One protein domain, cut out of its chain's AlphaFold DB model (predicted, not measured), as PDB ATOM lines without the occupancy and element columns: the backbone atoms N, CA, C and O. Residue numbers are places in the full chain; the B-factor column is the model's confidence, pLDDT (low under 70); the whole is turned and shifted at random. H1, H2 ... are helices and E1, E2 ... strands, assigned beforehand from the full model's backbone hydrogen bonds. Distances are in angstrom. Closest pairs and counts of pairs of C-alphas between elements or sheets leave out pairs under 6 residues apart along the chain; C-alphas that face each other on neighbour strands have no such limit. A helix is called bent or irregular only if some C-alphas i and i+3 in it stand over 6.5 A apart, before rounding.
ATOM      1  N   ARG A   3    -109.297 210.526 -55.630       58.34
ATOM      2  CA  ARG A   3    -110.304 210.941 -54.649       58.34
ATOM      3  C   ARG A   3    -109.976 212.338 -54.168       58.34
ATOM      4  O   ARG A   3    -108.886 212.593 -53.666       58.34
ATOM      5  N   PHE A   4    -110.954 213.215 -54.302       58.62
ATOM      6  CA  PHE A   4    -110.903 214.567 -53.785       58.62
ATOM      7  C   PHE A   4    -111.747 214.656 -52.516       58.62
ATOM      8  O   PHE A   4    -112.845 214.098 -52.442       58.62
ATOM      9  N   SER A   5    -111.231 215.310 -51.484       65.44
ATOM     10  CA  SER A   5    -111.967 215.576 -50.255       65.44
ATOM     11  C   SER A   5    -111.594 216.950 -49.708       65.44
ATOM     12  O   SER A   5    -110.494 217.459 -49.911       65.44
ATOM     13  N   LEU A   6    -112.551 217.583 -49.046       64.81
ATOM     14  CA  LEU A   6    -112.428 218.929 -48.499       64.81
ATOM     15  C   LEU A   6    -112.338 218.817 -46.979       64.81
ATOM     16  O   LEU A   6    -113.011 217.975 -46.400       64.81
ATOM     17  N   ILE A   7    -111.524 219.635 -46.321       69.94
ATOM     18  CA  ILE A   7    -111.363 219.656 -44.866       69.94
ATOM     19  C   ILE A   7    -111.492 221.106 -44.405       69.94
ATOM     20  O   ILE A   7    -110.780 222.003 -44.863       69.94
ATOM     21  N   ARG A   8    -112.396 221.352 -43.458       71.06
ATOM     22  CA  ARG A   8    -112.433 222.638 -42.756       71.06
ATOM     23  C   ARG A   8    -111.330 222.649 -41.701       71.06
ATOM     24  O   ARG A   8    -111.161 221.661 -40.996       71.06
ATOM     25  N   HIS A   9    -110.611 223.764 -41.576       78.00
ATOM     26  CA  HIS A   9    -109.598 223.926 -40.529       78.00
ATOM     27  C   HIS A   9    -110.161 223.661 -39.116       78.00
ATOM     28  O   HIS A   9    -111.370 223.765 -38.886       78.00
ATOM     29  N   GLY A  10    -109.276 223.379 -38.155       74.62
ATOM     30  CA  GLY A  10    -109.648 223.206 -36.750       74.62
ATOM     31  C   GLY A  10    -110.366 224.424 -36.164       74.62
ATOM     32  O   GLY A  10    -110.232 225.547 -36.655       74.62
ATOM     33  N   GLU A  11    -111.145 224.215 -35.109       77.81
ATOM     34  CA  GLU A  11    -111.933 225.272 -34.476       77.81
ATOM     35  C   GLU A  11    -111.029 226.409 -33.994       77.81
ATOM     36  O   GLU A  11    -110.070 226.153 -33.272       77.81
ATOM     37  N   LYS A  12    -111.335 227.655 -34.374       78.50
ATOM     38  CA  LYS A  12    -110.524 228.829 -34.026       78.50
ATOM     39  C   LYS A  12    -110.857 229.396 -32.641       78.50
ATOM     40  O   LYS A  12    -111.989 229.260 -32.177       78.50
ATOM     41  N   MET A  13    -109.884 230.059 -32.020       77.94
ATOM     42  CA  MET A  13    -110.071 230.896 -30.832       77.94
ATOM     43  C   MET A  13    -111.050 232.033 -31.157       77.94
ATOM     44  O   MET A  13    -111.054 232.556 -32.276       77.94
ATOM     45  N   LYS A  14    -111.900 232.414 -30.200       72.38
ATOM     46  CA  LYS A  14    -112.791 233.570 -30.369       72.38
ATOM     47  C   LYS A  14    -112.015 234.875 -30.190       72.38
ATOM     48  O   LYS A  14    -111.019 234.930 -29.473       72.38
ATOM     49  N   ALA A  15    -112.499 235.950 -30.809       62.31
ATOM     50  CA  ALA A  15    -111.922 237.274 -30.613       62.31
ATOM     51  C   ALA A  15    -111.940 237.657 -29.119       62.31
ATOM     52  O   ALA A  15    -112.989 237.605 -28.475       62.31
ATOM     53  N   GLY A  16    -110.776 238.033 -28.583       66.44
ATOM     54  CA  GLY A  16    -110.595 238.380 -27.167       66.44
ATOM     55  C   GLY A  16    -110.407 237.189 -26.222       66.44
ATOM     56  O   GLY A  16    -110.278 237.397 -25.020       66.44
ATOM     57  N   GLU A  17    -110.385 235.957 -26.733       75.06
ATOM     58  CA  GLU A  17    -110.069 234.772 -25.940       75.06
ATOM     59  C   GLU A  17    -108.547 234.640 -25.775       75.06
ATOM     60  O   GLU A  17    -107.806 234.584 -26.758       75.06
ATOM     61  N   GLU A  18    -108.067 234.590 -24.531       79.38
ATOM     62  CA  GLU A  18    -106.652 234.353 -24.240       79.38
ATOM     63  C   GLU A  18    -106.348 232.851 -24.237       79.38
ATOM     64  O   GLU A  18    -107.043 232.051 -23.609       79.38
ATOM     65  N   ARG A  19    -105.279 232.455 -24.935       86.44
ATOM     66  CA  ARG A  19    -104.812 231.067 -24.972       86.44
ATOM     67  C   ARG A  19    -103.817 230.815 -23.840       86.44
ATOM     68  O   ARG A  19    -102.819 231.522 -23.722       86.44
ATOM     69  N   SER A  20    -104.033 229.756 -23.061       87.56
ATOM     70  CA  SER A  20    -103.004 229.243 -22.152       87.56
ATOM     71  C   SER A  20    -101.780 228.726 -22.923       87.56
ATOM     72  O   SER A  20    -101.864 228.379 -24.105       87.56
ATOM     73  N   THR A  21    -100.617 228.650 -22.271       91.00
ATOM     74  CA  THR A  21     -99.415 228.108 -22.925       91.00
ATOM     75  C   THR A  21     -99.607 226.639 -23.313       91.00
ATOM     76  O   THR A  21    -100.465 225.941 -22.767       91.00
ATOM     77  N   VAL A  22     -98.797 226.147 -24.254       90.75
ATOM     78  CA  VAL A  22     -98.862 224.749 -24.713       90.75
ATOM     79  C   VAL A  22     -98.608 223.782 -23.552       90.75
ATOM     80  O   VAL A  22     -99.237 222.734 -23.472       90.75
ATOM     81  N   GLU A  23     -97.761 224.147 -22.597       92.44
ATOM     82  CA  GLU A  23     -97.463 223.351 -21.401       92.44
ATOM     83  C   GLU A  23     -98.646 223.302 -20.423       92.44
ATOM     84  O   GLU A  23     -98.845 222.301 -19.740       92.44
ATOM     85  N   ALA A  24     -99.454 224.366 -20.373       90.69
ATOM     86  CA  ALA A  24    -100.633 224.484 -19.513       90.69
ATOM     87  C   ALA A  24    -101.940 224.046 -20.208       90.69
ATOM     88  O   ALA A  24    -103.029 224.240 -19.671       90.69
ATOM     89  N   SER A  25    -101.846 223.481 -21.414       87.62
ATOM     90  CA  SER A  25    -102.991 223.173 -22.282       87.62
ATOM     91  C   SER A  25    -103.738 221.880 -21.936       87.62
ATOM     92  O   SER A  25    -104.828 221.654 -22.454       87.62
ATOM     93  N   GLY A  26    -103.146 221.010 -21.111       90.56
ATOM     94  CA  GLY A  26    -103.648 219.651 -20.871       90.56
ATOM     95  C   GLY A  26    -103.378 218.660 -22.013       90.56
ATOM     96  O   GLY A  26    -103.753 217.497 -21.895       90.56
ATOM     97  N   LEU A  27    -102.709 219.084 -23.093       94.19
ATOM     98  CA  LEU A  27    -102.299 218.210 -24.193       94.19
ATOM     99  C   LEU A  27    -101.271 217.167 -23.743       94.19
ATOM    100  O   LEU A  27    -100.446 217.426 -22.861       94.19
ATOM    101  N   THR A  28    -101.257 216.012 -24.409       95.56
ATOM    102  CA  THR A  28    -100.213 214.999 -24.201       95.56
ATOM    103  C   THR A  28     -98.839 215.520 -24.631       95.56
ATOM    104  O   THR A  28     -98.732 216.401 -25.483       95.56
ATOM    105  N   GLY A  29     -97.754 214.937 -24.104       96.06
ATOM    106  CA  GLY A  29     -96.392 215.338 -24.489       96.06
ATOM    107  C   GLY A  29     -96.134 215.255 -26.002       96.06
ATOM    108  O   GLY A  29     -95.488 216.139 -26.559       96.06
ATOM    109  N   LYS A  30     -96.711 214.250 -26.679       94.69
ATOM    110  CA  LYS A  30     -96.637 214.092 -28.141       94.69
ATOM    111  C   LYS A  30     -97.350 215.237 -28.868       94.69
ATOM    112  O   LYS A  30     -96.770 215.852 -29.758       94.69
ATOM    113  N   GLN A  31     -98.569 215.572 -28.443       96.50
ATOM    114  CA  GLN A  31     -99.346 216.673 -29.020       96.50
ATOM    115  C   GLN A  31     -98.667 218.034 -28.799       96.50
ATOM    116  O   GLN A  31     -98.666 218.867 -29.704       96.50
ATOM    117  N   GLN A  32     -98.061 218.254 -27.627       96.44
ATOM    118  CA  GLN A  32     -97.314 219.477 -27.319       96.44
ATOM    119  C   GLN A  32     -96.064 219.632 -28.194       96.44
ATOM    120  O   GLN A  32     -95.802 220.729 -28.684       96.44
ATOM    121  N   ALA A  33     -95.297 218.553 -28.385       96.12
ATOM    122  CA  ALA A  33     -94.109 218.560 -29.238       96.12
ATOM    123  C   ALA A  33     -94.481 218.876 -30.693       96.12
ATOM    124  O   ALA A  33     -94.012 219.874 -31.235       96.12
ATOM    125  N   ARG A  34     -95.437 218.124 -31.257       96.12
ATOM    126  CA  ARG A  34     -95.972 218.349 -32.608       96.12
ATOM    127  C   ARG A  34     -96.448 219.782 -32.818       96.12
ATOM    128  O   ARG A  34     -96.111 220.419 -33.810       96.12
ATOM    129  N   TRP A  35     -97.226 220.316 -31.874       94.88
ATOM    130  CA  TRP A  35     -97.712 221.694 -31.951       94.88
ATOM    131  C   TRP A  35     -96.565 222.693 -32.127       94.88
ATOM    132  O   TRP A  35     -96.629 223.570 -32.989       94.88
ATOM    133  N   LYS A  36     -95.522 222.572 -31.301       95.06
ATOM    134  CA  LYS A  36     -94.367 223.477 -31.325       95.06
ATOM    135  C   LYS A  36     -93.579 223.341 -32.621       95.06
ATOM    136  O   LYS A  36     -93.286 224.359 -33.239       95.06
ATOM    137  N   GLU A  37     -93.299 222.112 -33.044       95.62
ATOM    138  CA  GLU A  37     -92.543 221.820 -34.265       95.62
ATOM    139  C   GLU A  37     -93.242 222.373 -35.513       95.62
ATOM    140  O   GLU A  37     -92.607 223.036 -36.334       95.62
ATOM    141  N   ILE A  38     -94.563 222.195 -35.624       93.62
ATOM    142  CA  ILE A  38     -95.351 222.752 -36.731       93.62
ATOM    143  C   ILE A  38     -95.324 224.283 -36.704       93.62
ATOM    144  O   ILE A  38     -95.096 224.912 -37.739       93.62
ATOM    145  N   CYS A  39     -95.549 224.906 -35.544       91.56
ATOM    146  CA  CYS A  39     -95.511 226.366 -35.419       91.56
ATOM    147  C   CYS A  39     -94.139 226.941 -35.802       91.56
ATOM    148  O   CYS A  39     -94.074 227.940 -36.520       91.56
ATOM    149  N   GLU A  40     -93.051 226.297 -35.376       93.25
ATOM    150  CA  GLU A  40     -91.685 226.694 -35.722       93.25
ATOM    151  C   GLU A  40     -91.422 226.553 -37.226       93.25
ATOM    152  O   GLU A  40     -91.005 227.524 -37.867       93.25
ATOM    153  N   ARG A  41     -91.746 225.389 -37.806       88.50
ATOM    154  CA  ARG A  41     -91.561 225.085 -39.233       88.50
ATOM    155  C   ARG A  41     -92.358 226.015 -40.142       88.50
ATOM    156  O   ARG A  41     -91.866 226.440 -41.184       88.50
ATOM    157  N   LEU A  42     -93.590 226.343 -39.758       83.69
ATOM    158  CA  LEU A  42     -94.453 227.237 -40.528       83.69
ATOM    159  C   LEU A  42     -94.193 228.727 -40.258       83.69
ATOM    160  O   LEU A  42     -94.789 229.562 -40.947       83.69
ATOM    161  N   HIS A  43     -93.330 229.055 -39.290       86.31
ATOM    162  CA  HIS A  43     -93.095 230.409 -38.784       86.31
ATOM    163  C   HIS A  43     -94.388 231.105 -38.322       86.31
ATOM    164  O   HIS A  43     -94.661 232.258 -38.663       86.31
ATOM    165  N   ILE A  44     -95.202 230.383 -37.551       83.00
ATOM    166  CA  ILE A  44     -96.481 230.844 -37.008       83.00
ATOM    167  C   ILE A  44     -96.345 231.036 -35.497       83.00
ATOM    168  O   ILE A  44     -96.060 230.090 -34.768       83.00
ATOM    169  N   SER A  45     -96.601 232.252 -35.010       81.38
ATOM    170  CA  SER A  45     -96.601 232.546 -33.571       81.38
ATOM    171  C   SER A  45     -97.869 232.065 -32.860       81.38
ATOM    172  O   SER A  45     -97.800 231.608 -31.725       81.38
ATOM    173  N   ASP A  46     -99.024 232.159 -33.523       85.06
ATOM    174  CA  ASP A  46    -100.295 231.599 -33.060       85.06
ATOM    175  C   ASP A  46    -101.036 230.999 -34.261       85.06
ATOM    176  O   ASP A  46    -101.350 231.726 -35.209       85.06
ATOM    177  N   PRO A  47    -101.311 229.684 -34.267       85.12
ATOM    178  CA  PRO A  47    -102.063 229.062 -35.346       85.12
ATOM    179  C   PRO A  47    -103.553 229.389 -35.298       85.12
ATOM    180  O   PRO A  47    -104.279 228.934 -36.172       85.12
ATOM    181  N   GLU A  48    -104.034 230.123 -34.291       86.56
ATOM    182  CA  GLU A  48    -105.435 230.508 -34.064       86.56
ATOM    183  C   GLU A  48    -106.378 229.322 -33.785       86.56
ATOM    184  O   GLU A  48    -107.479 229.521 -33.287       86.56
ATOM    185  N   VAL A  49    -105.972 228.078 -34.052       86.19
ATOM    186  CA  VAL A  49    -106.730 226.843 -33.786       86.19
ATOM    187  C   VAL A  49    -106.761 226.539 -32.289       86.19
ATOM    188  O   VAL A  49    -105.773 226.731 -31.609       86.19
ATOM    189  N   THR A  50    -107.850 226.031 -31.735       88.00
ATOM    190  CA  THR A  50    -107.988 225.649 -30.318       88.00
ATOM    191  C   THR A  50    -107.383 224.265 -30.039       88.00
ATOM    192  O   THR A  50    -107.455 223.373 -30.884       88.00
ATOM    193  N   TYR A  51    -106.853 224.031 -28.831       91.25
ATOM    194  CA  TYR A  51    -106.235 222.741 -28.463       91.25
ATOM    195  C   TYR A  51    -107.190 221.540 -28.567       91.25
ATOM    196  O   TYR A  51    -106.800 220.465 -29.006       91.25
ATOM    197  N   ARG A  52    -108.480 221.738 -28.277       86.38
ATOM    198  CA  ARG A  52    -109.546 220.728 -28.458       86.38
ATOM    199  C   ARG A  52    -109.729 220.237 -29.898       86.38
ATOM    200  O   ARG A  52    -110.466 219.286 -30.134       86.38
ATOM    201  N   SER A  53    -109.130 220.913 -30.878       86.88
ATOM    202  CA  SER A  53    -109.187 220.473 -32.274       86.88
ATOM    203  C   SER A  53    -108.196 219.351 -32.574       86.88
ATOM    204  O   SER A  53    -108.390 218.657 -33.566       86.88
ATOM    205  N   LEU A  54    -107.163 219.163 -31.743       92.19
ATOM    206  CA  LEU A  54    -106.068 218.241 -32.046       92.19
ATOM    207  C   LEU A  54    -106.529 216.783 -32.088       92.19
ATOM    208  O   LEU A  54    -106.283 216.115 -33.084       92.19
ATOM    209  N   GLU A  55    -107.303 216.325 -31.101       89.44
ATOM    210  CA  GLU A  55    -107.849 214.955 -31.086       89.44
ATOM    211  C   GLU A  55    -108.690 214.645 -32.334       89.44
ATOM    212  O   GLU A  55    -108.685 213.535 -32.867       89.44
ATOM    213  N   LYS A  56    -109.401 215.653 -32.850       84.62
ATOM    214  CA  LYS A  56    -110.222 215.514 -34.058       84.62
ATOM    215  C   LYS A  56    -109.357 215.430 -35.311       84.62
ATOM    216  O   LYS A  56    -109.689 214.680 -36.222       84.62
ATOM    217  N   MET A  57    -108.254 216.178 -35.357       91.31
ATOM    218  CA  MET A  57    -107.269 216.078 -36.437       91.31
ATOM    219  C   MET A  57    -106.579 214.710 -36.437       91.31
ATOM    220  O   MET A  57    -106.407 214.129 -37.503       91.31
ATOM    221  N   GLU A  58    -106.246 214.174 -35.261       93.50
ATOM    222  CA  GLU A  58    -105.671 212.827 -35.108       93.50
ATOM    223  C   GLU A  58    -106.666 211.750 -35.558       93.50
ATOM    224  O   GLU A  58    -106.321 210.876 -36.350       93.50
ATOM    225  N   THR A  59    -107.930 211.861 -35.138       88.88
ATOM    226  CA  THR A  59    -109.005 210.953 -35.576       88.88
ATOM    227  C   THR A  59    -109.176 210.992 -37.096       88.88
ATOM    228  O   THR A  59    -109.218 209.953 -37.749       88.88
ATOM    229  N   LEU A  60    -109.202 212.192 -37.682       86.06
ATOM    230  CA  LEU A  60    -109.308 212.360 -39.129       86.06
ATOM    231  C   LEU A  60    -108.101 211.760 -39.867       86.06
ATOM    232  O   LEU A  60    -108.274 211.154 -40.923       86.06
ATOM    233  N   ALA A  61    -106.891 211.891 -39.324       90.62
ATOM    234  CA  ALA A  61    -105.698 211.273 -39.895       90.62
ATOM    235  C   ALA A  61    -105.787 209.737 -39.895       90.62
ATOM    236  O   ALA A  61    -105.466 209.110 -40.908       90.62
ATOM    237  N   GLN A  62    -106.287 209.136 -38.812       91.44
ATOM    238  CA  GLN A  62    -106.534 207.693 -38.727       91.44
ATOM    239  C   GLN A  62    -107.603 207.229 -39.731       91.44
ATOM    240  O   GLN A  62    -107.447 206.179 -40.366       91.44
ATOM    241  N   ASP A  63    -108.679 207.998 -39.905       86.50
ATOM    242  CA  ASP A  63    -109.741 207.691 -40.870       86.50
ATOM    243  C   ASP A  63    -109.227 207.754 -42.311       86.50
ATOM    244  O   ASP A  63    -109.479 206.846 -43.115       86.50
ATOM    245  N   ILE A  64    -108.447 208.795 -42.632       87.88
ATOM    246  CA  ILE A  64    -107.743 208.914 -43.910       87.88
ATOM    247  C   ILE A  64    -106.867 207.677 -44.101       87.88
ATOM    248  O   ILE A  64    -107.090 206.939 -45.063       87.88
ATOM    249  N   PHE A  65    -105.963 207.389 -43.160       90.56
ATOM    250  CA  PHE A  65    -105.054 206.243 -43.215       90.56
ATOM    251  C   PHE A  65    -105.786 204.923 -43.478       90.56
ATOM    252  O   PHE A  65    -105.402 204.153 -44.364       90.56
ATOM    253  N   SER A  66    -106.869 204.669 -42.746       88.44
ATOM    254  CA  SER A  66    -107.657 203.438 -42.848       88.44
ATOM    255  C   SER A  66    -108.299 203.277 -44.227       88.44
ATOM    256  O   SER A  66    -108.356 202.164 -44.746       88.44
ATOM    257  N   SER A  67    -108.716 204.384 -44.851       86.00
ATOM    258  CA  SER A  67    -109.367 204.391 -46.167       86.00
ATOM    259  C   SER A  67    -108.415 204.240 -47.362       86.00
ATOM    260  O   SER A  67    -108.867 203.917 -48.464       86.00
ATOM    261  N   LEU A  68    -107.115 204.488 -47.171       86.62
ATOM    262  CA  LEU A  68    -106.132 204.439 -48.253       86.62
ATOM    263  C   LEU A  68    -105.830 202.992 -48.688       86.62
ATOM    264  O   LEU A  68    -105.806 202.091 -47.846       86.62
ATOM    265  N   PRO A  69    -105.552 202.750 -49.980       86.06
ATOM    266  CA  PRO A  69    -105.038 201.467 -50.457       86.06
ATOM    267  C   PRO A  69    -103.595 201.225 -49.976       86.06
ATOM    268  O   PRO A  69    -102.968 202.111 -49.405       86.06
ATOM    269  N   GLU A  70    -103.043 200.039 -50.252       89.75
ATOM    270  CA  GLU A  70    -101.671 199.662 -49.852       89.75
ATOM    271  C   GLU A  70    -100.578 200.593 -50.397       89.75
ATOM    272  O   GLU A  70     -99.527 200.733 -49.781       89.75
ATOM    273  N   ARG A  71    -100.804 201.229 -51.552       84.88
ATOM    274  CA  ARG A  71     -99.885 202.210 -52.144       84.88
ATOM    275  C   ARG A  71    -100.681 203.434 -52.583       84.88
ATOM    276  O   ARG A  71    -101.638 203.272 -53.340       84.88
ATOM    277  N   ALA A  72    -100.310 204.633 -52.136       82.25
ATOM    278  CA  ALA A  72    -100.980 205.876 -52.530       82.25
ATOM    279  C   ALA A  72    -100.078 207.107 -52.387       82.25
ATOM    280  O   ALA A  72     -99.114 207.092 -51.626       82.25
ATOM    281  N   LEU A  73    -100.452 208.185 -53.073       78.50
ATOM    282  CA  LEU A  73     -99.978 209.539 -52.800       78.50
ATOM    283  C   LEU A  73    -101.108 210.350 -52.159       78.50
ATOM    284  O   LEU A  73    -102.215 210.409 -52.698       78.50
ATOM    285  N   VAL A  74    -100.809 210.999 -51.040       79.38
ATOM    286  CA  VAL A  74    -101.707 211.900 -50.324       79.38
ATOM    287  C   VAL A  74    -101.153 213.315 -50.400       79.38
ATOM    288  O   VAL A  74    -100.035 213.568 -49.964       79.38
ATOM    289  N   ILE A  75    -101.948 214.238 -50.936       74.06
ATOM    290  CA  ILE A  75    -101.572 215.643 -51.081       74.06
ATOM    291  C   ILE A  75    -102.538 216.503 -50.275       74.06
ATOM    292  O   ILE A  75    -103.751 216.442 -50.498       74.06
ATOM    293  N   PHE A  76    -102.007 217.347 -49.396       76.12
ATOM    294  CA  PHE A  76    -102.786 218.396 -48.740       76.12
ATOM    295  C   PHE A  76    -102.570 219.737 -49.434       76.12
ATOM    296  O   PHE A  76    -101.439 220.183 -49.584       76.12
ATOM    297  N   SER A  77    -103.643 220.418 -49.822       74.06
ATOM    298  CA  SER A  77    -103.568 221.800 -50.307       74.06
ATOM    299  C   SER A  77    -104.105 222.751 -49.259       74.06
ATOM    300  O   SER A  77    -105.133 222.469 -48.647       74.06
ATOM    301  N   THR A  78    -103.427 223.873 -49.032       72.44
ATOM    302  CA  THR A  78    -103.803 224.811 -47.969       72.44
ATOM    303  C   THR A  78    -103.917 226.233 -48.474       72.44
ATOM    304  O   THR A  78    -103.084 226.703 -49.246       72.44
ATOM    305  N   THR A  79    -104.913 226.961 -47.967       69.31
ATOM    306  CA  THR A  79    -104.898 228.425 -48.064       69.31
ATOM    307  C   THR A  79    -103.806 229.015 -47.179       69.31
ATOM    308  O   THR A  79    -103.460 228.427 -46.151       69.31
ATOM    309  N   ASN A  80    -103.328 230.220 -47.494       72.31
ATOM    310  CA  ASN A  80    -102.265 230.877 -46.724       72.31
ATOM    311  C   ASN A  80    -102.743 231.536 -45.403       72.31
ATOM    312  O   ASN A  80    -102.393 232.676 -45.100       72.31
ATOM    313  N   TYR A  81    -103.554 230.829 -44.608       75.44
ATOM    314  CA  TYR A  81    -103.897 231.221 -43.236       75.44
ATOM    315  C   TYR A  81    -103.145 230.358 -42.221       75.44
ATOM    316  O   TYR A  81    -102.999 229.152 -42.450       75.44
ATOM    317  N   PRO A  82    -102.734 230.925 -41.068       79.69
ATOM    318  CA  PRO A  82    -102.066 230.164 -40.016       79.69
ATOM    319  C   PRO A  82    -102.834 228.898 -39.620       79.69
ATOM    320  O   PRO A  82    -102.286 227.801 -39.656       79.69
ATOM    321  N   ARG A  83    -104.141 229.029 -39.370       80.06
ATOM    322  CA  ARG A  83    -105.022 227.916 -38.980       80.06
ATOM    323  C   ARG A  83    -105.166 226.810 -40.019       80.06
ATOM    324  O   ARG A  83    -105.268 225.643 -39.647       80.06
ATOM    325  N   THR A  84    -105.191 227.140 -41.312       80.25
ATOM    326  CA  THR A  84    -105.356 226.141 -42.384       80.25
ATOM    327  C   THR A  84    -104.054 225.401 -42.634       80.25
ATOM    328  O   THR A  84    -104.076 224.177 -42.720       80.25
ATOM    329  N   ARG A  85    -102.927 226.125 -42.657       83.75
ATOM    330  CA  ARG A  85    -101.587 225.532 -42.762       83.75
ATOM    331  C   ARG A  85    -101.297 224.633 -41.564       83.75
ATOM    332  O   ARG A  85    -100.966 223.471 -41.748       83.75
ATOM    333  N   PHE A  86    -101.532 225.133 -40.348       89.06
ATOM    334  CA  PHE A  86    -101.357 224.351 -39.124       89.06
ATOM    335  C   PHE A  86    -102.230 223.092 -39.121       89.06
ATOM    336  O   PHE A  86    -101.728 222.010 -38.847       89.06
ATOM    337  N   THR A  87    -103.521 223.207 -39.464       89.44
ATOM    338  CA  THR A  87    -104.425 222.043 -39.506       89.44
ATOM    339  C   THR A  87    -103.924 220.974 -40.478       89.44
ATOM    340  O   THR A  87    -103.952 219.794 -40.145       89.44
ATOM    341  N   ALA A  88    -103.467 221.371 -41.667       86.94
ATOM    342  CA  ALA A  88    -102.985 220.426 -42.665       86.94
ATOM    343  C   ALA A  88    -101.708 219.710 -42.218       86.94
ATOM    344  O   ALA A  88    -101.678 218.486 -42.246       86.94
ATOM    345  N   GLU A  89    -100.703 220.455 -41.748       90.62
ATOM    346  CA  GLU A  89     -99.461 219.876 -41.218       90.62
ATOM    347  C   GLU A  89     -99.738 218.939 -40.041       90.62
ATOM    348  O   GLU A  89     -99.149 217.868 -39.940       90.62
ATOM    349  N   TYR A  90    -100.677 219.304 -39.165       94.75
ATOM    350  CA  TYR A  90    -101.007 218.486 -38.005       94.75
ATOM    351  C   TYR A  90    -101.637 217.149 -38.403       94.75
ATOM    352  O   TYR A  90    -101.266 216.100 -37.869       94.75
ATOM    353  N   ILE A  91    -102.579 217.171 -39.351       92.81
ATOM    354  CA  ILE A  91    -103.183 215.950 -39.902       92.81
ATOM    355  C   ILE A  91    -102.118 215.132 -40.637       92.81
ATOM    356  O   ILE A  91    -102.079 213.915 -40.472       92.81
ATOM    357  N   LEU A  92    -101.244 215.786 -41.408       90.38
ATOM    358  CA  LEU A  92    -100.180 215.132 -42.163       90.38
ATOM    359  C   LEU A  92     -99.212 214.381 -41.249       90.38
ATOM    360  O   LEU A  92     -99.010 213.189 -41.437       90.38
ATOM    361  N   GLU A  93     -98.677 215.036 -40.219       94.19
ATOM    362  CA  GLU A  93     -97.772 214.379 -39.273       94.19
ATOM    363  C   GLU A  93     -98.461 213.248 -38.499       94.19
ATOM    364  O   GLU A  93     -97.848 212.224 -38.195       94.19
ATOM    365  N   SER A  94     -99.747 213.413 -38.179       95.12
ATOM    366  CA  SER A  94    -100.536 212.353 -37.544       95.12
ATOM    367  C   SER A  94    -100.710 211.152 -38.485       95.12
ATOM    368  O   SER A  94    -100.593 210.007 -38.057       95.12
ATOM    369  N   LEU A  95    -100.930 211.399 -39.778       91.31
ATOM    370  CA  LEU A  95    -101.009 210.367 -40.809       91.31
ATOM    371  C   LEU A  95     -99.657 209.659 -40.991       91.31
ATOM    372  O   LEU A  95     -99.617 208.434 -41.082       91.31
ATOM    373  N   GLU A  96     -98.555 210.404 -41.004       91.81
ATOM    374  CA  GLU A  96     -97.198 209.861 -41.116       91.81
ATOM    375  C   GLU A  96     -96.818 208.962 -39.942       91.81
ATOM    376  O   GLU A  96     -96.152 207.943 -40.141       91.81
ATOM    377  N   ASP A  97     -97.284 209.275 -38.734       94.06
ATOM    378  CA  ASP A  97     -97.148 208.367 -37.599       94.06
ATOM    379  C   ASP A  97     -97.877 207.047 -37.841       94.06
ATOM    380  O   ASP A  97     -97.271 205.993 -37.671       94.06
ATOM    381  N   HIS A  98     -99.130 207.081 -38.304       94.00
ATOM    382  CA  HIS A  98     -99.875 205.859 -38.618       94.00
ATOM    383  C   HIS A  98     -99.209 205.038 -39.729       94.00
ATOM    384  O   HIS A  98     -99.153 203.811 -39.639       94.00
ATOM    385  N   ILE A  99     -98.648 205.699 -40.748       91.19
ATOM    386  CA  ILE A  99     -97.875 205.044 -41.813       91.19
ATOM    387  C   ILE A  99     -96.641 204.347 -41.220       91.19
ATOM    388  O   ILE A  99     -96.399 203.170 -41.504       91.19
ATOM    389  N   ARG A 100     -95.887 205.044 -40.359       91.75
ATOM    390  CA  ARG A 100     -94.673 204.524 -39.712       91.75
ATOM    391  C   ARG A 100     -94.972 203.373 -38.750       91.75
ATOM    392  O   ARG A 100     -94.218 202.404 -38.721       91.75
ATOM    393  N   GLU A 101     -96.047 203.479 -37.973       92.38
ATOM    394  CA  GLU A 101     -96.476 202.482 -36.986       92.38
ATOM    395  C   GLU A 101     -97.049 201.222 -37.646       92.38
ATOM    396  O   GLU A 101     -96.804 200.113 -37.176       92.38
ATOM    397  N   SER A 102     -97.794 201.376 -38.744       87.38
ATOM    398  CA  SER A 102     -98.394 200.252 -39.462       87.38
ATOM    399  C   SER A 102     -97.354 199.397 -40.182       87.38
ATOM    400  O   SER A 102     -97.449 198.172 -40.150       87.38
ATOM    401  N   GLY A 103     -96.402 200.023 -40.881       79.75
ATOM    402  CA  GLY A 103     -95.387 199.328 -41.677       79.75
ATOM    403  C   GLY A 103     -95.918 198.509 -42.867       79.75
ATOM    404  O   GLY A 103     -95.113 197.885 -43.558       79.75
ATOM    405  N   THR A 104     -97.234 198.487 -43.127       81.88
ATOM    406  CA  THR A 104     -97.829 197.685 -44.213       81.88
ATOM    407  C   THR A 104     -98.105 198.498 -45.473       81.88
ATOM    408  O   THR A 104     -97.889 197.991 -46.571       81.88
ATOM    409  N   LYS A 105     -98.524 199.763 -45.331       86.31
ATOM    410  CA  LYS A 105     -98.851 200.635 -46.467       86.31
ATOM    411  C   LYS A 105     -97.652 201.488 -46.894       86.31
ATOM    412  O   LYS A 105     -96.977 202.085 -46.062       86.31
ATOM    413  N   GLN A 106     -97.431 201.607 -48.201       86.19
ATOM    414  CA  GLN A 106     -96.484 202.539 -48.819       86.19
ATOM    415  C   GLN A 106     -97.223 203.810 -49.244       86.19
ATOM    416  O   GLN A 106     -97.651 203.956 -50.394       86.19
ATOM    417  N   ILE A 107     -97.418 204.713 -48.292       85.19
ATOM    418  CA  ILE A 107     -98.096 205.985 -48.528       85.19
ATOM    419  C   ILE A 107     -97.054 207.094 -48.605       85.19
ATOM    420  O   ILE A 107     -96.230 207.238 -47.705       85.19
ATOM    421  N   TYR A 108     -97.117 207.875 -49.677       82.81
ATOM    422  CA  TYR A 108     -96.326 209.084 -49.858       82.81
ATOM    423  C   TYR A 108     -97.188 210.294 -49.514       82.81
ATOM    424  O   TYR A 108     -98.373 210.328 -49.853       82.81
ATOM    425  N   THR A 109     -96.597 211.276 -48.850       81.06
ATOM    426  CA  THR A 109     -97.271 212.470 -48.338       81.06
ATOM    427  C   THR A 109     -96.593 213.722 -48.882       81.06
ATOM    428  O   THR A 109     -95.371 213.762 -49.000       81.06
ATOM    429  N   ASP A 110     -97.379 214.736 -49.247       73.31
ATOM    430  CA  ASP A 110     -96.861 216.051 -49.638       73.31
ATOM    431  C   ASP A 110     -97.883 217.167 -49.347       73.31
ATOM    432  O   ASP A 110     -99.079 216.909 -49.144       73.31
ATOM    433  N   THR A 111     -97.424 218.419 -49.356       70.88
ATOM    434  CA  THR A 111     -98.274 219.606 -49.230       70.88
ATOM    435  C   THR A 111     -98.068 220.603 -50.366       70.88
ATOM    436  O   THR A 111     -96.960 220.852 -50.831       70.88
ATOM    437  N   ILE A 112     -99.162 221.238 -50.784       67.06
ATOM    438  CA  ILE A 112     -99.164 222.386 -51.689       67.06
ATOM    439  C   ILE A 112     -99.711 223.581 -50.920       67.06
ATOM    440  O   ILE A 112    -100.903 223.665 -50.611       67.06
ATOM    441  N   GLY A 113     -98.836 224.522 -50.589       61.53
ATOM    442  CA  GLY A 113     -99.262 225.832 -50.111       61.53
ATOM    443  C   GLY A 113     -99.633 226.728 -51.284       61.53
ATOM    444  O   GLY A 113     -98.950 226.716 -52.306       61.53
ATOM    445  N   GLU A 114    -100.670 227.552 -51.124       58.69
ATOM    446  CA  GLU A 114    -100.872 228.668 -52.046       58.69
ATOM    447  C   GLU A 114     -99.607 229.528 -52.109       58.69
ATOM    448  O   GLU A 114     -99.155 230.069 -51.094       58.69
ATOM    449  N   SER A 115     -99.039 229.652 -53.312       43.22
ATOM    450  CA  SER A 115     -97.922 230.557 -53.550       43.22
ATOM    451  C   SER A 115     -98.322 231.975 -53.151       43.22
ATOM    452  O   SER A 115     -99.379 232.475 -53.540       43.22
ATOM    453  N   THR A 116     -97.441 232.659 -52.421       41.34
ATOM    454  CA  THR A 116     -97.574 234.081 -52.080       41.34
ATOM    455  C   THR A 116     -97.481 234.996 -53.299       41.34
ATOM    456  O   THR A 116     -97.494 236.212 -53.112       41.34
ATOM    457  N   THR A 117     -97.372 234.462 -54.529       34.94
ATOM    458  CA  THR A 117     -97.423 235.271 -55.751       34.94
ATOM    459  C   THR A 117     -98.683 236.109 -55.721       34.94
ATOM    460  O   THR A 117     -99.788 235.601 -55.903       34.94
ATOM    461  N   ASP A 118     -98.467 237.400 -55.477       36.62
ATOM    462  CA  ASP A 118     -99.434 238.474 -55.572       36.62
ATOM    463  C   ASP A 118    -100.292 238.266 -56.822       36.62
ATOM    464  O   ASP A 118     -99.945 238.699 -57.923       36.62
ATOM    465  N   MET A 119    -101.479 237.688 -56.654       34.91
ATOM    466  CA  MET A 119    -102.586 237.924 -57.572       34.91
ATOM    467  C   MET A 119    -103.051 239.379 -57.402       34.91
ATOM    468  O   MET A 119    -104.210 239.599 -57.098       34.91
ATOM    469  N   GLY A 120    -102.159 240.376 -57.482       27.17
ATOM    470  CA  GLY A 120    -102.440 241.820 -57.477       27.17
ATOM    471  C   GLY A 120    -103.329 242.392 -56.357       27.17
ATOM    472  O   GLY A 120    -103.608 243.590 -56.369       27.17
ATOM    473  N   ALA A 193    -109.049 228.069 -59.701       66.88
ATOM    474  CA  ALA A 193    -109.253 226.691 -60.097       66.88
ATOM    475  C   ALA A 193    -108.226 226.182 -61.120       66.88
ATOM    476  O   ALA A 193    -107.688 225.085 -60.964       66.88
ATOM    477  N   ALA A 194    -107.941 226.968 -62.159       66.50
ATOM    478  CA  ALA A 194    -106.958 226.606 -63.174       66.50
ATOM    479  C   ALA A 194    -105.540 226.489 -62.589       66.50
ATOM    480  O   ALA A 194    -104.858 225.503 -62.857       66.50
ATOM    481  N   GLN A 195    -105.132 227.432 -61.732       68.06
ATOM    482  CA  GLN A 195    -103.824 227.388 -61.071       68.06
ATOM    483  C   GLN A 195    -103.654 226.123 -60.215       68.06
ATOM    484  O   GLN A 195    -102.654 225.419 -60.336       68.06
ATOM    485  N   LEU A 196    -104.660 225.789 -59.403       64.62
ATOM    486  CA  LEU A 196    -104.633 224.594 -58.554       64.62
ATOM    487  C   LEU A 196    -104.562 223.303 -59.383       64.62
ATOM    488  O   LEU A 196    -103.847 222.373 -59.014       64.62
ATOM    489  N   ARG A 197    -105.251 223.247 -60.534       65.12
ATOM    490  CA  ARG A 197    -105.114 222.122 -61.476       65.12
ATOM    491  C   ARG A 197    -103.682 221.989 -61.990       65.12
ATOM    492  O   ARG A 197    -103.175 220.872 -62.034       65.12
ATOM    493  N   GLU A 198    -103.037 223.086 -62.379       65.62
ATOM    494  CA  GLU A 198    -101.656 223.056 -62.876       65.62
ATOM    495  C   GLU A 198    -100.657 222.606 -61.805       65.62
ATOM    496  O   GLU A 198     -99.767 221.807 -62.096       65.62
ATOM    497  N   GLU A 199    -100.804 223.083 -60.567       64.81
ATOM    498  CA  GLU A 199     -99.959 222.677 -59.437       64.81
ATOM    499  C   GLU A 199    -100.108 221.178 -59.142       64.81
ATOM    500  O   GLU A 199     -99.111 220.466 -59.011       64.81
ATOM    501  N   VAL A 200    -101.346 220.669 -59.151       63.38
ATOM    502  CA  VAL A 200    -101.619 219.233 -59.010       63.38
ATOM    503  C   VAL A 200    -101.020 218.438 -60.167       63.38
ATOM    504  O   VAL A 200    -100.366 217.429 -59.920       63.38
ATOM    505  N   LEU A 201    -101.211 218.861 -61.420       65.31
ATOM    506  CA  LEU A 201    -100.678 218.152 -62.589       65.31
ATOM    507  C   LEU A 201     -99.149 218.052 -62.553       65.31
ATOM    508  O   LEU A 201     -98.622 216.973 -62.806       65.31
ATOM    509  N   LYS A 202     -98.445 219.115 -62.150       64.94
ATOM    510  CA  LYS A 202     -96.981 219.088 -61.983       64.94
ATOM    511  C   LYS A 202     -96.539 218.050 -60.948       64.94
ATOM    512  O   LYS A 202     -95.597 217.303 -61.191       64.94
ATOM    513  N   LEU A 203     -97.241 217.947 -59.821       60.81
ATOM    514  CA  LEU A 203     -96.944 216.928 -58.805       60.81
ATOM    515  C   LEU A 203     -97.273 215.521 -59.290       60.81
ATOM    516  O   LEU A 203     -96.506 214.589 -59.047       60.81
ATOM    517  N   LYS A 204     -98.373 215.370 -60.036       58.88
ATOM    518  CA  LYS A 204     -98.705 214.106 -60.694       58.88
ATOM    519  C   LYS A 204     -97.608 213.690 -61.659       58.88
ATOM    520  O   LYS A 204     -97.237 212.531 -61.624       58.88
ATOM    521  N   GLU A 205     -97.072 214.584 -62.482       61.97
ATOM    522  CA  GLU A 205     -95.990 214.268 -63.425       61.97
ATOM    523  C   GLU A 205     -94.710 213.817 -62.706       61.97
ATOM    524  O   GLU A 205     -94.115 212.809 -63.091       61.97
ATOM    525  N   VAL A 206     -94.339 214.494 -61.612       58.69
ATOM    526  CA  VAL A 206     -93.200 214.102 -60.760       58.69
ATOM    527  C   VAL A 206     -93.408 212.707 -60.157       58.69
ATOM    528  O   VAL A 206     -92.479 211.901 -60.123       58.69
ATOM    529  N   VAL A 207     -94.629 212.378 -59.731       56.28
ATOM    530  CA  VAL A 207     -94.955 211.067 -59.143       56.28
ATOM    531  C   VAL A 207     -95.134 209.986 -60.211       56.28
ATOM    532  O   VAL A 207     -94.712 208.854 -60.011       56.28
ATOM    533  N   HIS A 208     -95.705 210.310 -61.371       54.66
ATOM    534  CA  HIS A 208     -95.950 209.377 -62.473       54.66
ATOM    535  C   HIS A 208     -94.648 208.933 -63.143       54.66
ATOM    536  O   HIS A 208     -94.544 207.791 -63.591       54.66
ATOM    537  N   ALA A 209     -93.618 209.786 -63.118       57.97
ATOM    538  CA  ALA A 209     -92.245 209.394 -63.420       57.97
ATOM    539  C   ALA A 209     -91.690 208.311 -62.457       57.97
ATOM    540  O   ALA A 209     -90.623 207.764 -62.723       57.97
ATOM    541  N   ASN A 210     -92.420 207.976 -61.380       53.31
ATOM    542  CA  ASN A 210     -92.054 207.057 -60.297       53.31
ATOM    543  C   ASN A 210     -93.148 205.992 -59.953       53.31
ATOM    544  O   ASN A 210     -93.167 205.483 -58.837       53.31
ATOM    545  N   GLU A 211     -93.987 205.581 -60.924       55.53
ATOM    546  CA  GLU A 211     -95.096 204.576 -60.878       55.53
ATOM    547  C   GLU A 211     -96.528 205.085 -60.561       55.53
ATOM    548  O   GLU A 211     -96.757 206.017 -59.798       55.53
ATOM    549  N   GLY A 212     -97.530 204.418 -61.164       66.25
ATOM    550  CA  GLY A 212     -98.960 204.783 -61.229       66.25
ATOM    551  C   GLY A 212     -99.775 204.666 -59.932       66.25
ATOM    552  O   GLY A 212    -100.759 203.925 -59.872       66.25
ATOM    553  N   LEU A 213     -99.388 205.419 -58.904       69.25
ATOM    554  CA  LEU A 213    -100.058 205.474 -57.605       69.25
ATOM    555  C   LEU A 213    -101.463 206.115 -57.680       69.25
ATOM    556  O   LEU A 213    -101.646 207.136 -58.348       69.25
ATOM    557  N   PRO A 214    -102.467 205.574 -56.962       76.06
ATOM    558  CA  PRO A 214    -103.699 206.290 -56.640       76.06
ATOM    559  C   PRO A 214    -103.409 207.595 -55.890       76.06
ATOM    560  O   PRO A 214    -102.575 207.613 -54.984       76.06
ATOM    561  N   ILE A 215    -104.129 208.662 -56.240       72.50
ATOM    562  CA  ILE A 215    -103.893 210.004 -55.692       72.50
ATOM    563  C   ILE A 215    -105.110 210.460 -54.899       72.50
ATOM    564  O   ILE A 215    -106.241 210.446 -55.394       72.50
ATOM    565  N   PHE A 216    -104.854 210.878 -53.665       74.81
ATOM    566  CA  PHE A 216    -105.844 211.385 -52.732       74.81
ATOM    567  C   PHE A 216    -105.504 212.829 -52.396       74.81
ATOM    568  O   PHE A 216    -104.428 213.119 -51.881       74.81
ATOM    569  N   PHE A 217    -106.419 213.736 -52.713       70.62
ATOM    570  CA  PHE A 217    -106.231 215.163 -52.501       70.62
ATOM    571  C   PHE A 217    -107.160 215.663 -51.401       70.62
ATOM    572  O   PHE A 217    -108.372 215.433 -51.458       70.62
ATOM    573  N   TYR A 218    -106.590 216.403 -50.454       74.19
ATOM    574  CA  TYR A 218    -107.298 217.008 -49.335       74.19
ATOM    575  C   TYR A 218    -107.098 218.527 -49.323       74.19
ATOM    576  O   TYR A 218    -106.026 219.026 -48.993       74.19
ATOM    577  N   GLY A 219    -108.137 219.283 -49.678       71.75
ATOM    578  CA  GLY A 219    -108.113 220.745 -49.581       71.75
ATOM    579  C   GLY A 219    -108.459 221.215 -48.170       71.75
ATOM    580  O   GLY A 219    -109.586 221.003 -47.733       71.75
ATOM    581  N   VAL A 220    -107.533 221.873 -47.469       73.69
ATOM    582  CA  VAL A 220    -107.728 222.457 -46.135       73.69
ATOM    583  C   VAL A 220    -107.913 223.966 -46.251       73.69
ATOM    584  O   VAL A 220    -106.992 224.709 -46.595       73.69
ATOM    585  N   GLY A 221    -109.112 224.449 -45.940       70.19
ATOM    586  CA  GLY A 221    -109.443 225.846 -46.197       70.19
ATOM    587  C   GLY A 221    -110.712 226.337 -45.518       70.19
ATOM    588  O   GLY A 221    -111.348 225.645 -44.722       70.19
ATOM    589  N   HIS A 222    -111.058 227.576 -45.853       64.31
ATOM    590  CA  HIS A 222    -112.370 228.176 -45.602       64.31
ATOM    591  C   HIS A 222    -113.386 227.764 -46.659       64.31
ATOM    592  O   HIS A 222    -112.973 227.388 -47.754       64.31
ATOM    593  N   MET A 223    -114.682 227.935 -46.382       58.59
ATOM    594  CA  MET A 223    -115.773 227.456 -47.234       58.59
ATOM    595  C   MET A 223    -115.603 227.881 -48.701       58.59
ATOM    596  O   MET A 223    -115.585 227.020 -49.570       58.59
ATOM    597  N   SER A 224    -115.313 229.147 -49.013       53.16
ATOM    598  CA  SER A 224    -115.026 229.557 -50.406       53.16
ATOM    599  C   SER A 224    -113.828 228.916 -51.075       53.16
ATOM    600  O   SER A 224    -113.779 228.861 -52.296       53.16
ATOM    601  N   SER A 225    -112.797 228.549 -50.319       54.94
ATOM    602  CA  SER A 225    -111.598 227.975 -50.913       54.94
ATOM    603  C   SER A 225    -111.891 226.524 -51.238       54.94
ATOM    604  O   SER A 225    -111.450 226.037 -52.270       54.94
ATOM    605  N   LEU A 226    -112.755 225.900 -50.432       58.44
ATOM    606  CA  LEU A 226    -113.369 224.615 -50.719       58.44
ATOM    607  C   LEU A 226    -114.310 224.699 -51.941       58.44
ATOM    608  O   LEU A 226    -114.223 223.842 -52.811       58.44
ATOM    609  N   VAL A 227    -115.110 225.765 -52.083       60.03
ATOM    610  CA  VAL A 227    -115.935 226.038 -53.282       60.03
ATOM    611  C   VAL A 227    -115.078 226.288 -54.528       60.03
ATOM    612  O   VAL A 227    -115.328 225.704 -55.575       60.03
ATOM    613  N   ALA A 228    -114.031 227.111 -54.427       55.97
ATOM    614  CA  ALA A 228    -113.105 227.382 -55.528       55.97
ATOM    615  C   ALA A 228    -112.417 226.097 -56.006       55.97
ATOM    616  O   ALA A 228    -112.285 225.879 -57.207       55.97
ATOM    617  N   LEU A 229    -112.008 225.235 -55.069       54.78
ATOM    618  CA  LEU A 229    -111.422 223.926 -55.351       54.78
ATOM    619  C   LEU A 229    -112.440 222.927 -55.930       54.78
ATOM    620  O   LEU A 229    -112.079 222.136 -56.794       54.78
ATOM    621  N   ASP A 230    -113.700 222.952 -55.498       61.69
ATOM    622  CA  ASP A 230    -114.761 222.093 -56.041       61.69
ATOM    623  C   ASP A 230    -115.136 222.492 -57.479       61.69
ATOM    624  O   ASP A 230    -115.182 221.647 -58.373       61.69
ATOM    625  N   VAL A 231    -115.270 223.793 -57.750       59.50
ATOM    626  CA  VAL A 231    -115.346 224.341 -59.116       59.50
ATOM    627  C   VAL A 231    -114.126 223.901 -59.926       59.50
ATOM    628  O   VAL A 231    -114.258 223.458 -61.071       59.50
ATOM    629  N   ALA A 232    -112.934 223.968 -59.323       53.59
ATOM    630  CA  ALA A 232    -111.700 223.551 -59.963       53.59
ATOM    631  C   ALA A 232    -111.706 222.089 -60.340       53.59
ATOM    632  O   ALA A 232    -111.369 221.764 -61.461       53.59
ATOM    633  N   LEU A 233    -112.054 221.174 -59.459       51.75
ATOM    634  CA  LEU A 233    -111.774 219.767 -59.714       51.75
ATOM    635  C   LEU A 233    -112.985 219.032 -60.283       51.75
ATOM    636  O   LEU A 233    -112.805 218.111 -61.074       51.75
ATOM    637  N   ASN A 234    -114.196 219.515 -59.997       57.06
ATOM    638  CA  ASN A 234    -115.446 218.890 -60.430       57.06
ATOM    639  C   ASN A 234    -116.196 219.693 -61.504       57.06
ATOM    640  O   ASN A 234    -117.211 219.228 -62.017       57.06
ATOM    641  N   GLY A 235    -115.706 220.880 -61.885       57.69
ATOM    642  CA  GLY A 235    -116.270 221.658 -62.992       57.69
ATOM    643  C   GLY A 235    -117.660 222.228 -62.710       57.69
ATOM    644  O   GLY A 235    -118.393 222.523 -63.654       57.69
ATOM    645  N   ARG A 236    -118.035 222.380 -61.432       67.25
ATOM    646  CA  ARG A 236    -119.306 223.009 -61.063       67.25
ATOM    647  C   ARG A 236    -119.363 224.445 -61.559       67.25
ATOM    648  O   ARG A 236    -118.407 225.205 -61.436       67.25
ATOM    649  N   THR A 237    -120.520 224.819 -62.086       63.38
ATOM    650  CA  THR A 237    -120.791 226.167 -62.597       63.38
ATOM    651  C   THR A 237    -121.832 226.911 -61.766       63.38
ATOM    652  O   THR A 237    -122.079 228.083 -62.035       63.38
ATOM    653  N   HIS A 238    -122.453 226.236 -60.795       67.06
ATOM    654  CA  HIS A 238    -123.523 226.767 -59.956       67.06
ATOM    655  C   HIS A 238    -123.685 225.942 -58.666       67.06
ATOM    656  O   HIS A 238    -123.333 224.758 -58.650       67.06
ATOM    657  N   TYR A 239    -124.240 226.569 -57.628       64.94
ATOM    658  CA  TYR A 239    -124.732 225.934 -56.401       64.94
ATOM    659  C   TYR A 239    -126.166 226.404 -56.154       64.94
ATOM    660  O   TYR A 239    -126.378 227.603 -55.953       64.94
ATOM    661  N   ASP A 240    -127.126 225.478 -56.174       53.12
ATOM    662  CA  ASP A 240    -128.540 225.765 -55.928       53.12
ATOM    663  C   ASP A 240    -128.826 225.854 -54.418       53.12
ATOM    664  O   ASP A 240    -129.741 226.569 -53.999       53.12
ATOM    665  N   ARG A 241    -128.064 225.125 -53.585       54.56
ATOM    666  CA  ARG A 241    -128.260 225.042 -52.124       54.56
ATOM    667  C   ARG A 241    -126.949 224.838 -51.348       54.56
ATOM    668  O   ARG A 241    -125.961 224.341 -51.885       54.56
ATOM    669  N   GLU A 242    -126.940 225.202 -50.061       50.12
ATOM    670  CA  GLU A 242    -125.732 225.133 -49.214       50.12
ATOM    671  C   GLU A 242    -125.208 223.704 -48.999       50.12
ATOM    672  O   GLU A 242    -124.003 223.493 -48.873       50.12
ATOM    673  N   ASP A 243    -126.112 222.720 -48.996       53.19
ATOM    674  CA  ASP A 243    -125.832 221.288 -48.834       53.19
ATOM    675  C   ASP A 243    -125.185 220.651 -50.077       53.19
ATOM    676  O   ASP A 243    -124.818 219.476 -50.054       53.19
ATOM    677  N   GLU A 244    -125.033 221.408 -51.169       45.84
ATOM    678  CA  GLU A 244    -124.482 220.918 -52.433       45.84
ATOM    679  C   GLU A 244    -122.970 221.089 -52.552       45.84
ATOM    680  O   GLU A 244    -122.360 220.446 -53.414       45.84
ATOM    681  N   ILE A 245    -122.347 221.892 -51.682       51.09
ATOM    682  CA  ILE A 245    -120.896 221.829 -51.485       51.09
ATOM    683  C   ILE A 245    -120.589 220.401 -51.011       51.09
ATOM    684  O   ILE A 245    -121.239 219.951 -50.066       51.09
ATOM    685  N   PRO A 246    -119.635 219.664 -51.625       45.62
ATOM    686  CA  PRO A 246    -119.247 218.357 -51.113       45.62
ATOM    687  C   PRO A 246    -118.925 218.536 -49.640       45.62
ATOM    688  O   PRO A 246    -118.021 219.317 -49.334       45.62
ATOM    689  N   ALA A 247    -119.705 217.885 -48.766       41.03
ATOM    690  CA  ALA A 247    -119.566 218.034 -47.329       41.03
ATOM    691  C   ALA A 247    -118.071 217.928 -47.027       41.03
ATOM    692  O   ALA A 247    -117.472 216.877 -47.309       41.03
ATOM    693  N   PRO A 248    -117.424 219.014 -46.565       42.28
ATOM    694  CA  PRO A 248    -116.076 218.871 -46.082       42.28
ATOM    695  C   PRO A 248    -116.120 217.727 -45.070       42.28
ATOM    696  O   PRO A 248    -117.116 217.566 -44.365       42.28
ATOM    697  N   LEU A 249    -115.059 216.935 -44.966       40.62
ATOM    698  CA  LEU A 249    -114.729 216.253 -43.724       40.62
ATOM    699  C   LEU A 249    -114.602 217.365 -42.682       40.62
ATOM    700  O   LEU A 249    -113.559 217.986 -42.472       40.62
ATOM    701  N   SER A 250    -115.754 217.758 -42.168       36.09
ATOM    702  CA  SER A 250    -115.932 218.928 -41.367       36.09
ATOM    703  C   SER A 250    -115.545 218.470 -39.984       36.09
ATOM    704  O   SER A 250    -116.304 217.778 -39.306       36.09
ATOM    705  N   LEU A 251    -114.373 218.916 -39.530       33.59
ATOM    706  CA  LEU A 251    -114.005 218.868 -38.114       33.59
ATOM    707  C   LEU A 251    -115.054 219.592 -37.231       33.59
ATOM    708  O   LEU A 251    -115.008 219.490 -36.006       33.59
ATOM    709  N   VAL A 252    -116.009 220.314 -37.845       30.52
ATOM    710  CA  VAL A 252    -117.160 220.967 -37.214       30.52
ATOM    711  C   VAL A 252    -118.446 220.121 -37.258       30.52
ATOM    712  O   VAL A 252    -119.217 220.198 -36.317       30.52
ATOM    713  N   GLU A 253    -118.694 219.258 -38.247       31.00
ATOM    714  CA  GLU A 253    -119.857 218.338 -38.220       31.00
ATOM    715  C   GLU A 253    -119.591 217.089 -37.374       31.00
ATOM    716  O   GLU A 253    -120.525 216.509 -36.818       31.00
ATOM    717  N   ALA A 254    -118.318 216.766 -37.125       27.78
ATOM    718  CA  ALA A 254    -117.932 215.966 -35.963       27.78
ATOM    719  C   ALA A 254    -118.367 216.617 -34.624       27.78
ATOM    720  O   ALA A 254    -118.453 215.920 -33.620       27.78
ATOM    721  N   ASN A 255    -118.707 217.918 -34.598       30.14
ATOM    722  CA  ASN A 255    -119.239 218.614 -33.413       30.14
ATOM    723  C   ASN A 255    -120.771 218.638 -33.328       30.14
ATOM    724  O   ASN A 255    -121.296 219.272 -32.417       30.14
ATOM    725  N   MET A 256    -121.492 217.974 -34.236       24.72
ATOM    726  CA  MET A 256    -122.952 217.825 -34.122       24.72
ATOM    727  C   MET A 256    -123.428 216.372 -34.057       24.72
ATOM    728  O   MET A 256    -124.621 216.138 -33.899       24.72
TER     729      MET A 256
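AT A GLANCE: This is residues 3 to 120 and 193 to 256 of the 258 residues of an uncharacterized protein of Patescibacteria group bacterium (UniProt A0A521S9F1). A twisted sheet of four parallel strands lies between helices, H3 along one face and H4 and H5 on the other, while H1 and H2 pack on H3. Past edge strand E1 runs a tail, residues 235 to 256, with no named element. The printed part has 182 residues, with five named helices and four named strands in the order E1 H1 H2 E2 H3 E3 H4 E4 H5; the sheet runs E1 E4 E2 E3. It is mixed, three layers (helices on both faces), and compact: radius of gyration of the C-alphas 16.7 A, spans 45 by 43 by 35 A.

IN THESE COORDINATES: E1, residues 3 to 8, begins with C-alpha 3 at (-110.304, 210.941, -54.649). H1 is residues 29 to 42. H2, residues 51 to 67, is only just irregular: C-alphas 52 and 55 are 6.6 A apart. E2 is residues 71 to 78. H3, residues 82 to 102, is 30.1 A long. E3 is residues 106 to 113, H4 193 to 208, E4 215 to 221. H5, residues 223 to 234, ends with C-alpha 234 at (-115.446, 218.890, -60.430).

HOW THE PARTS SIT: Within hydrogen-bond range across the neighbour strands E1 and E4 are N 5 and O 217, 2.9 A, across E4 and E2 N 218 and O 75, 2.8 A, and across E2 and E3 N 74 and O 108, 2.8 A. E2, H3, E3 form a strand-helix-strand unit, parallel neighbour strands with a helix between, its crossover right-handed; E1, H1 H2, E2 form a split one, E4 between its strands, also right-handed. H3's height over the sheet is 8.6 A; on the opposite face H4's is 9.3 A and H5's 9.2 A. H2 only grazes the sheet with residues 60 to 65 and touches H3, closest C-alphas Ala 61 and Leu 95, 4.9 A, at a steep tilt of 48 degrees. H1, not on the sheet, touches residues 85 to 93 of H3, closest C-alphas Ile 38 and Phe 86, 6.7 A. H4 and H5 touch, closest C-alphas Ala 193 and Ala 232, 4.0 A. Every O i to N i+4 pair is within hydrogen-bond range in H1, H3, H4 and H5, and 11 of 13 in H2.

THE WHOLE: The two C-alphas farthest apart, Gly 16 and Glu 211, are 50.2 A apart. Residues 121 to 192 are not printed; C-alphas 120 and 193 are 16.8 A apart across the cut. The link E1 to H1 is long, 20 residues. The mean pLDDT of the printed part is 73.1; 73 residues are under 70, among them 193 to 213 and 222 to 256.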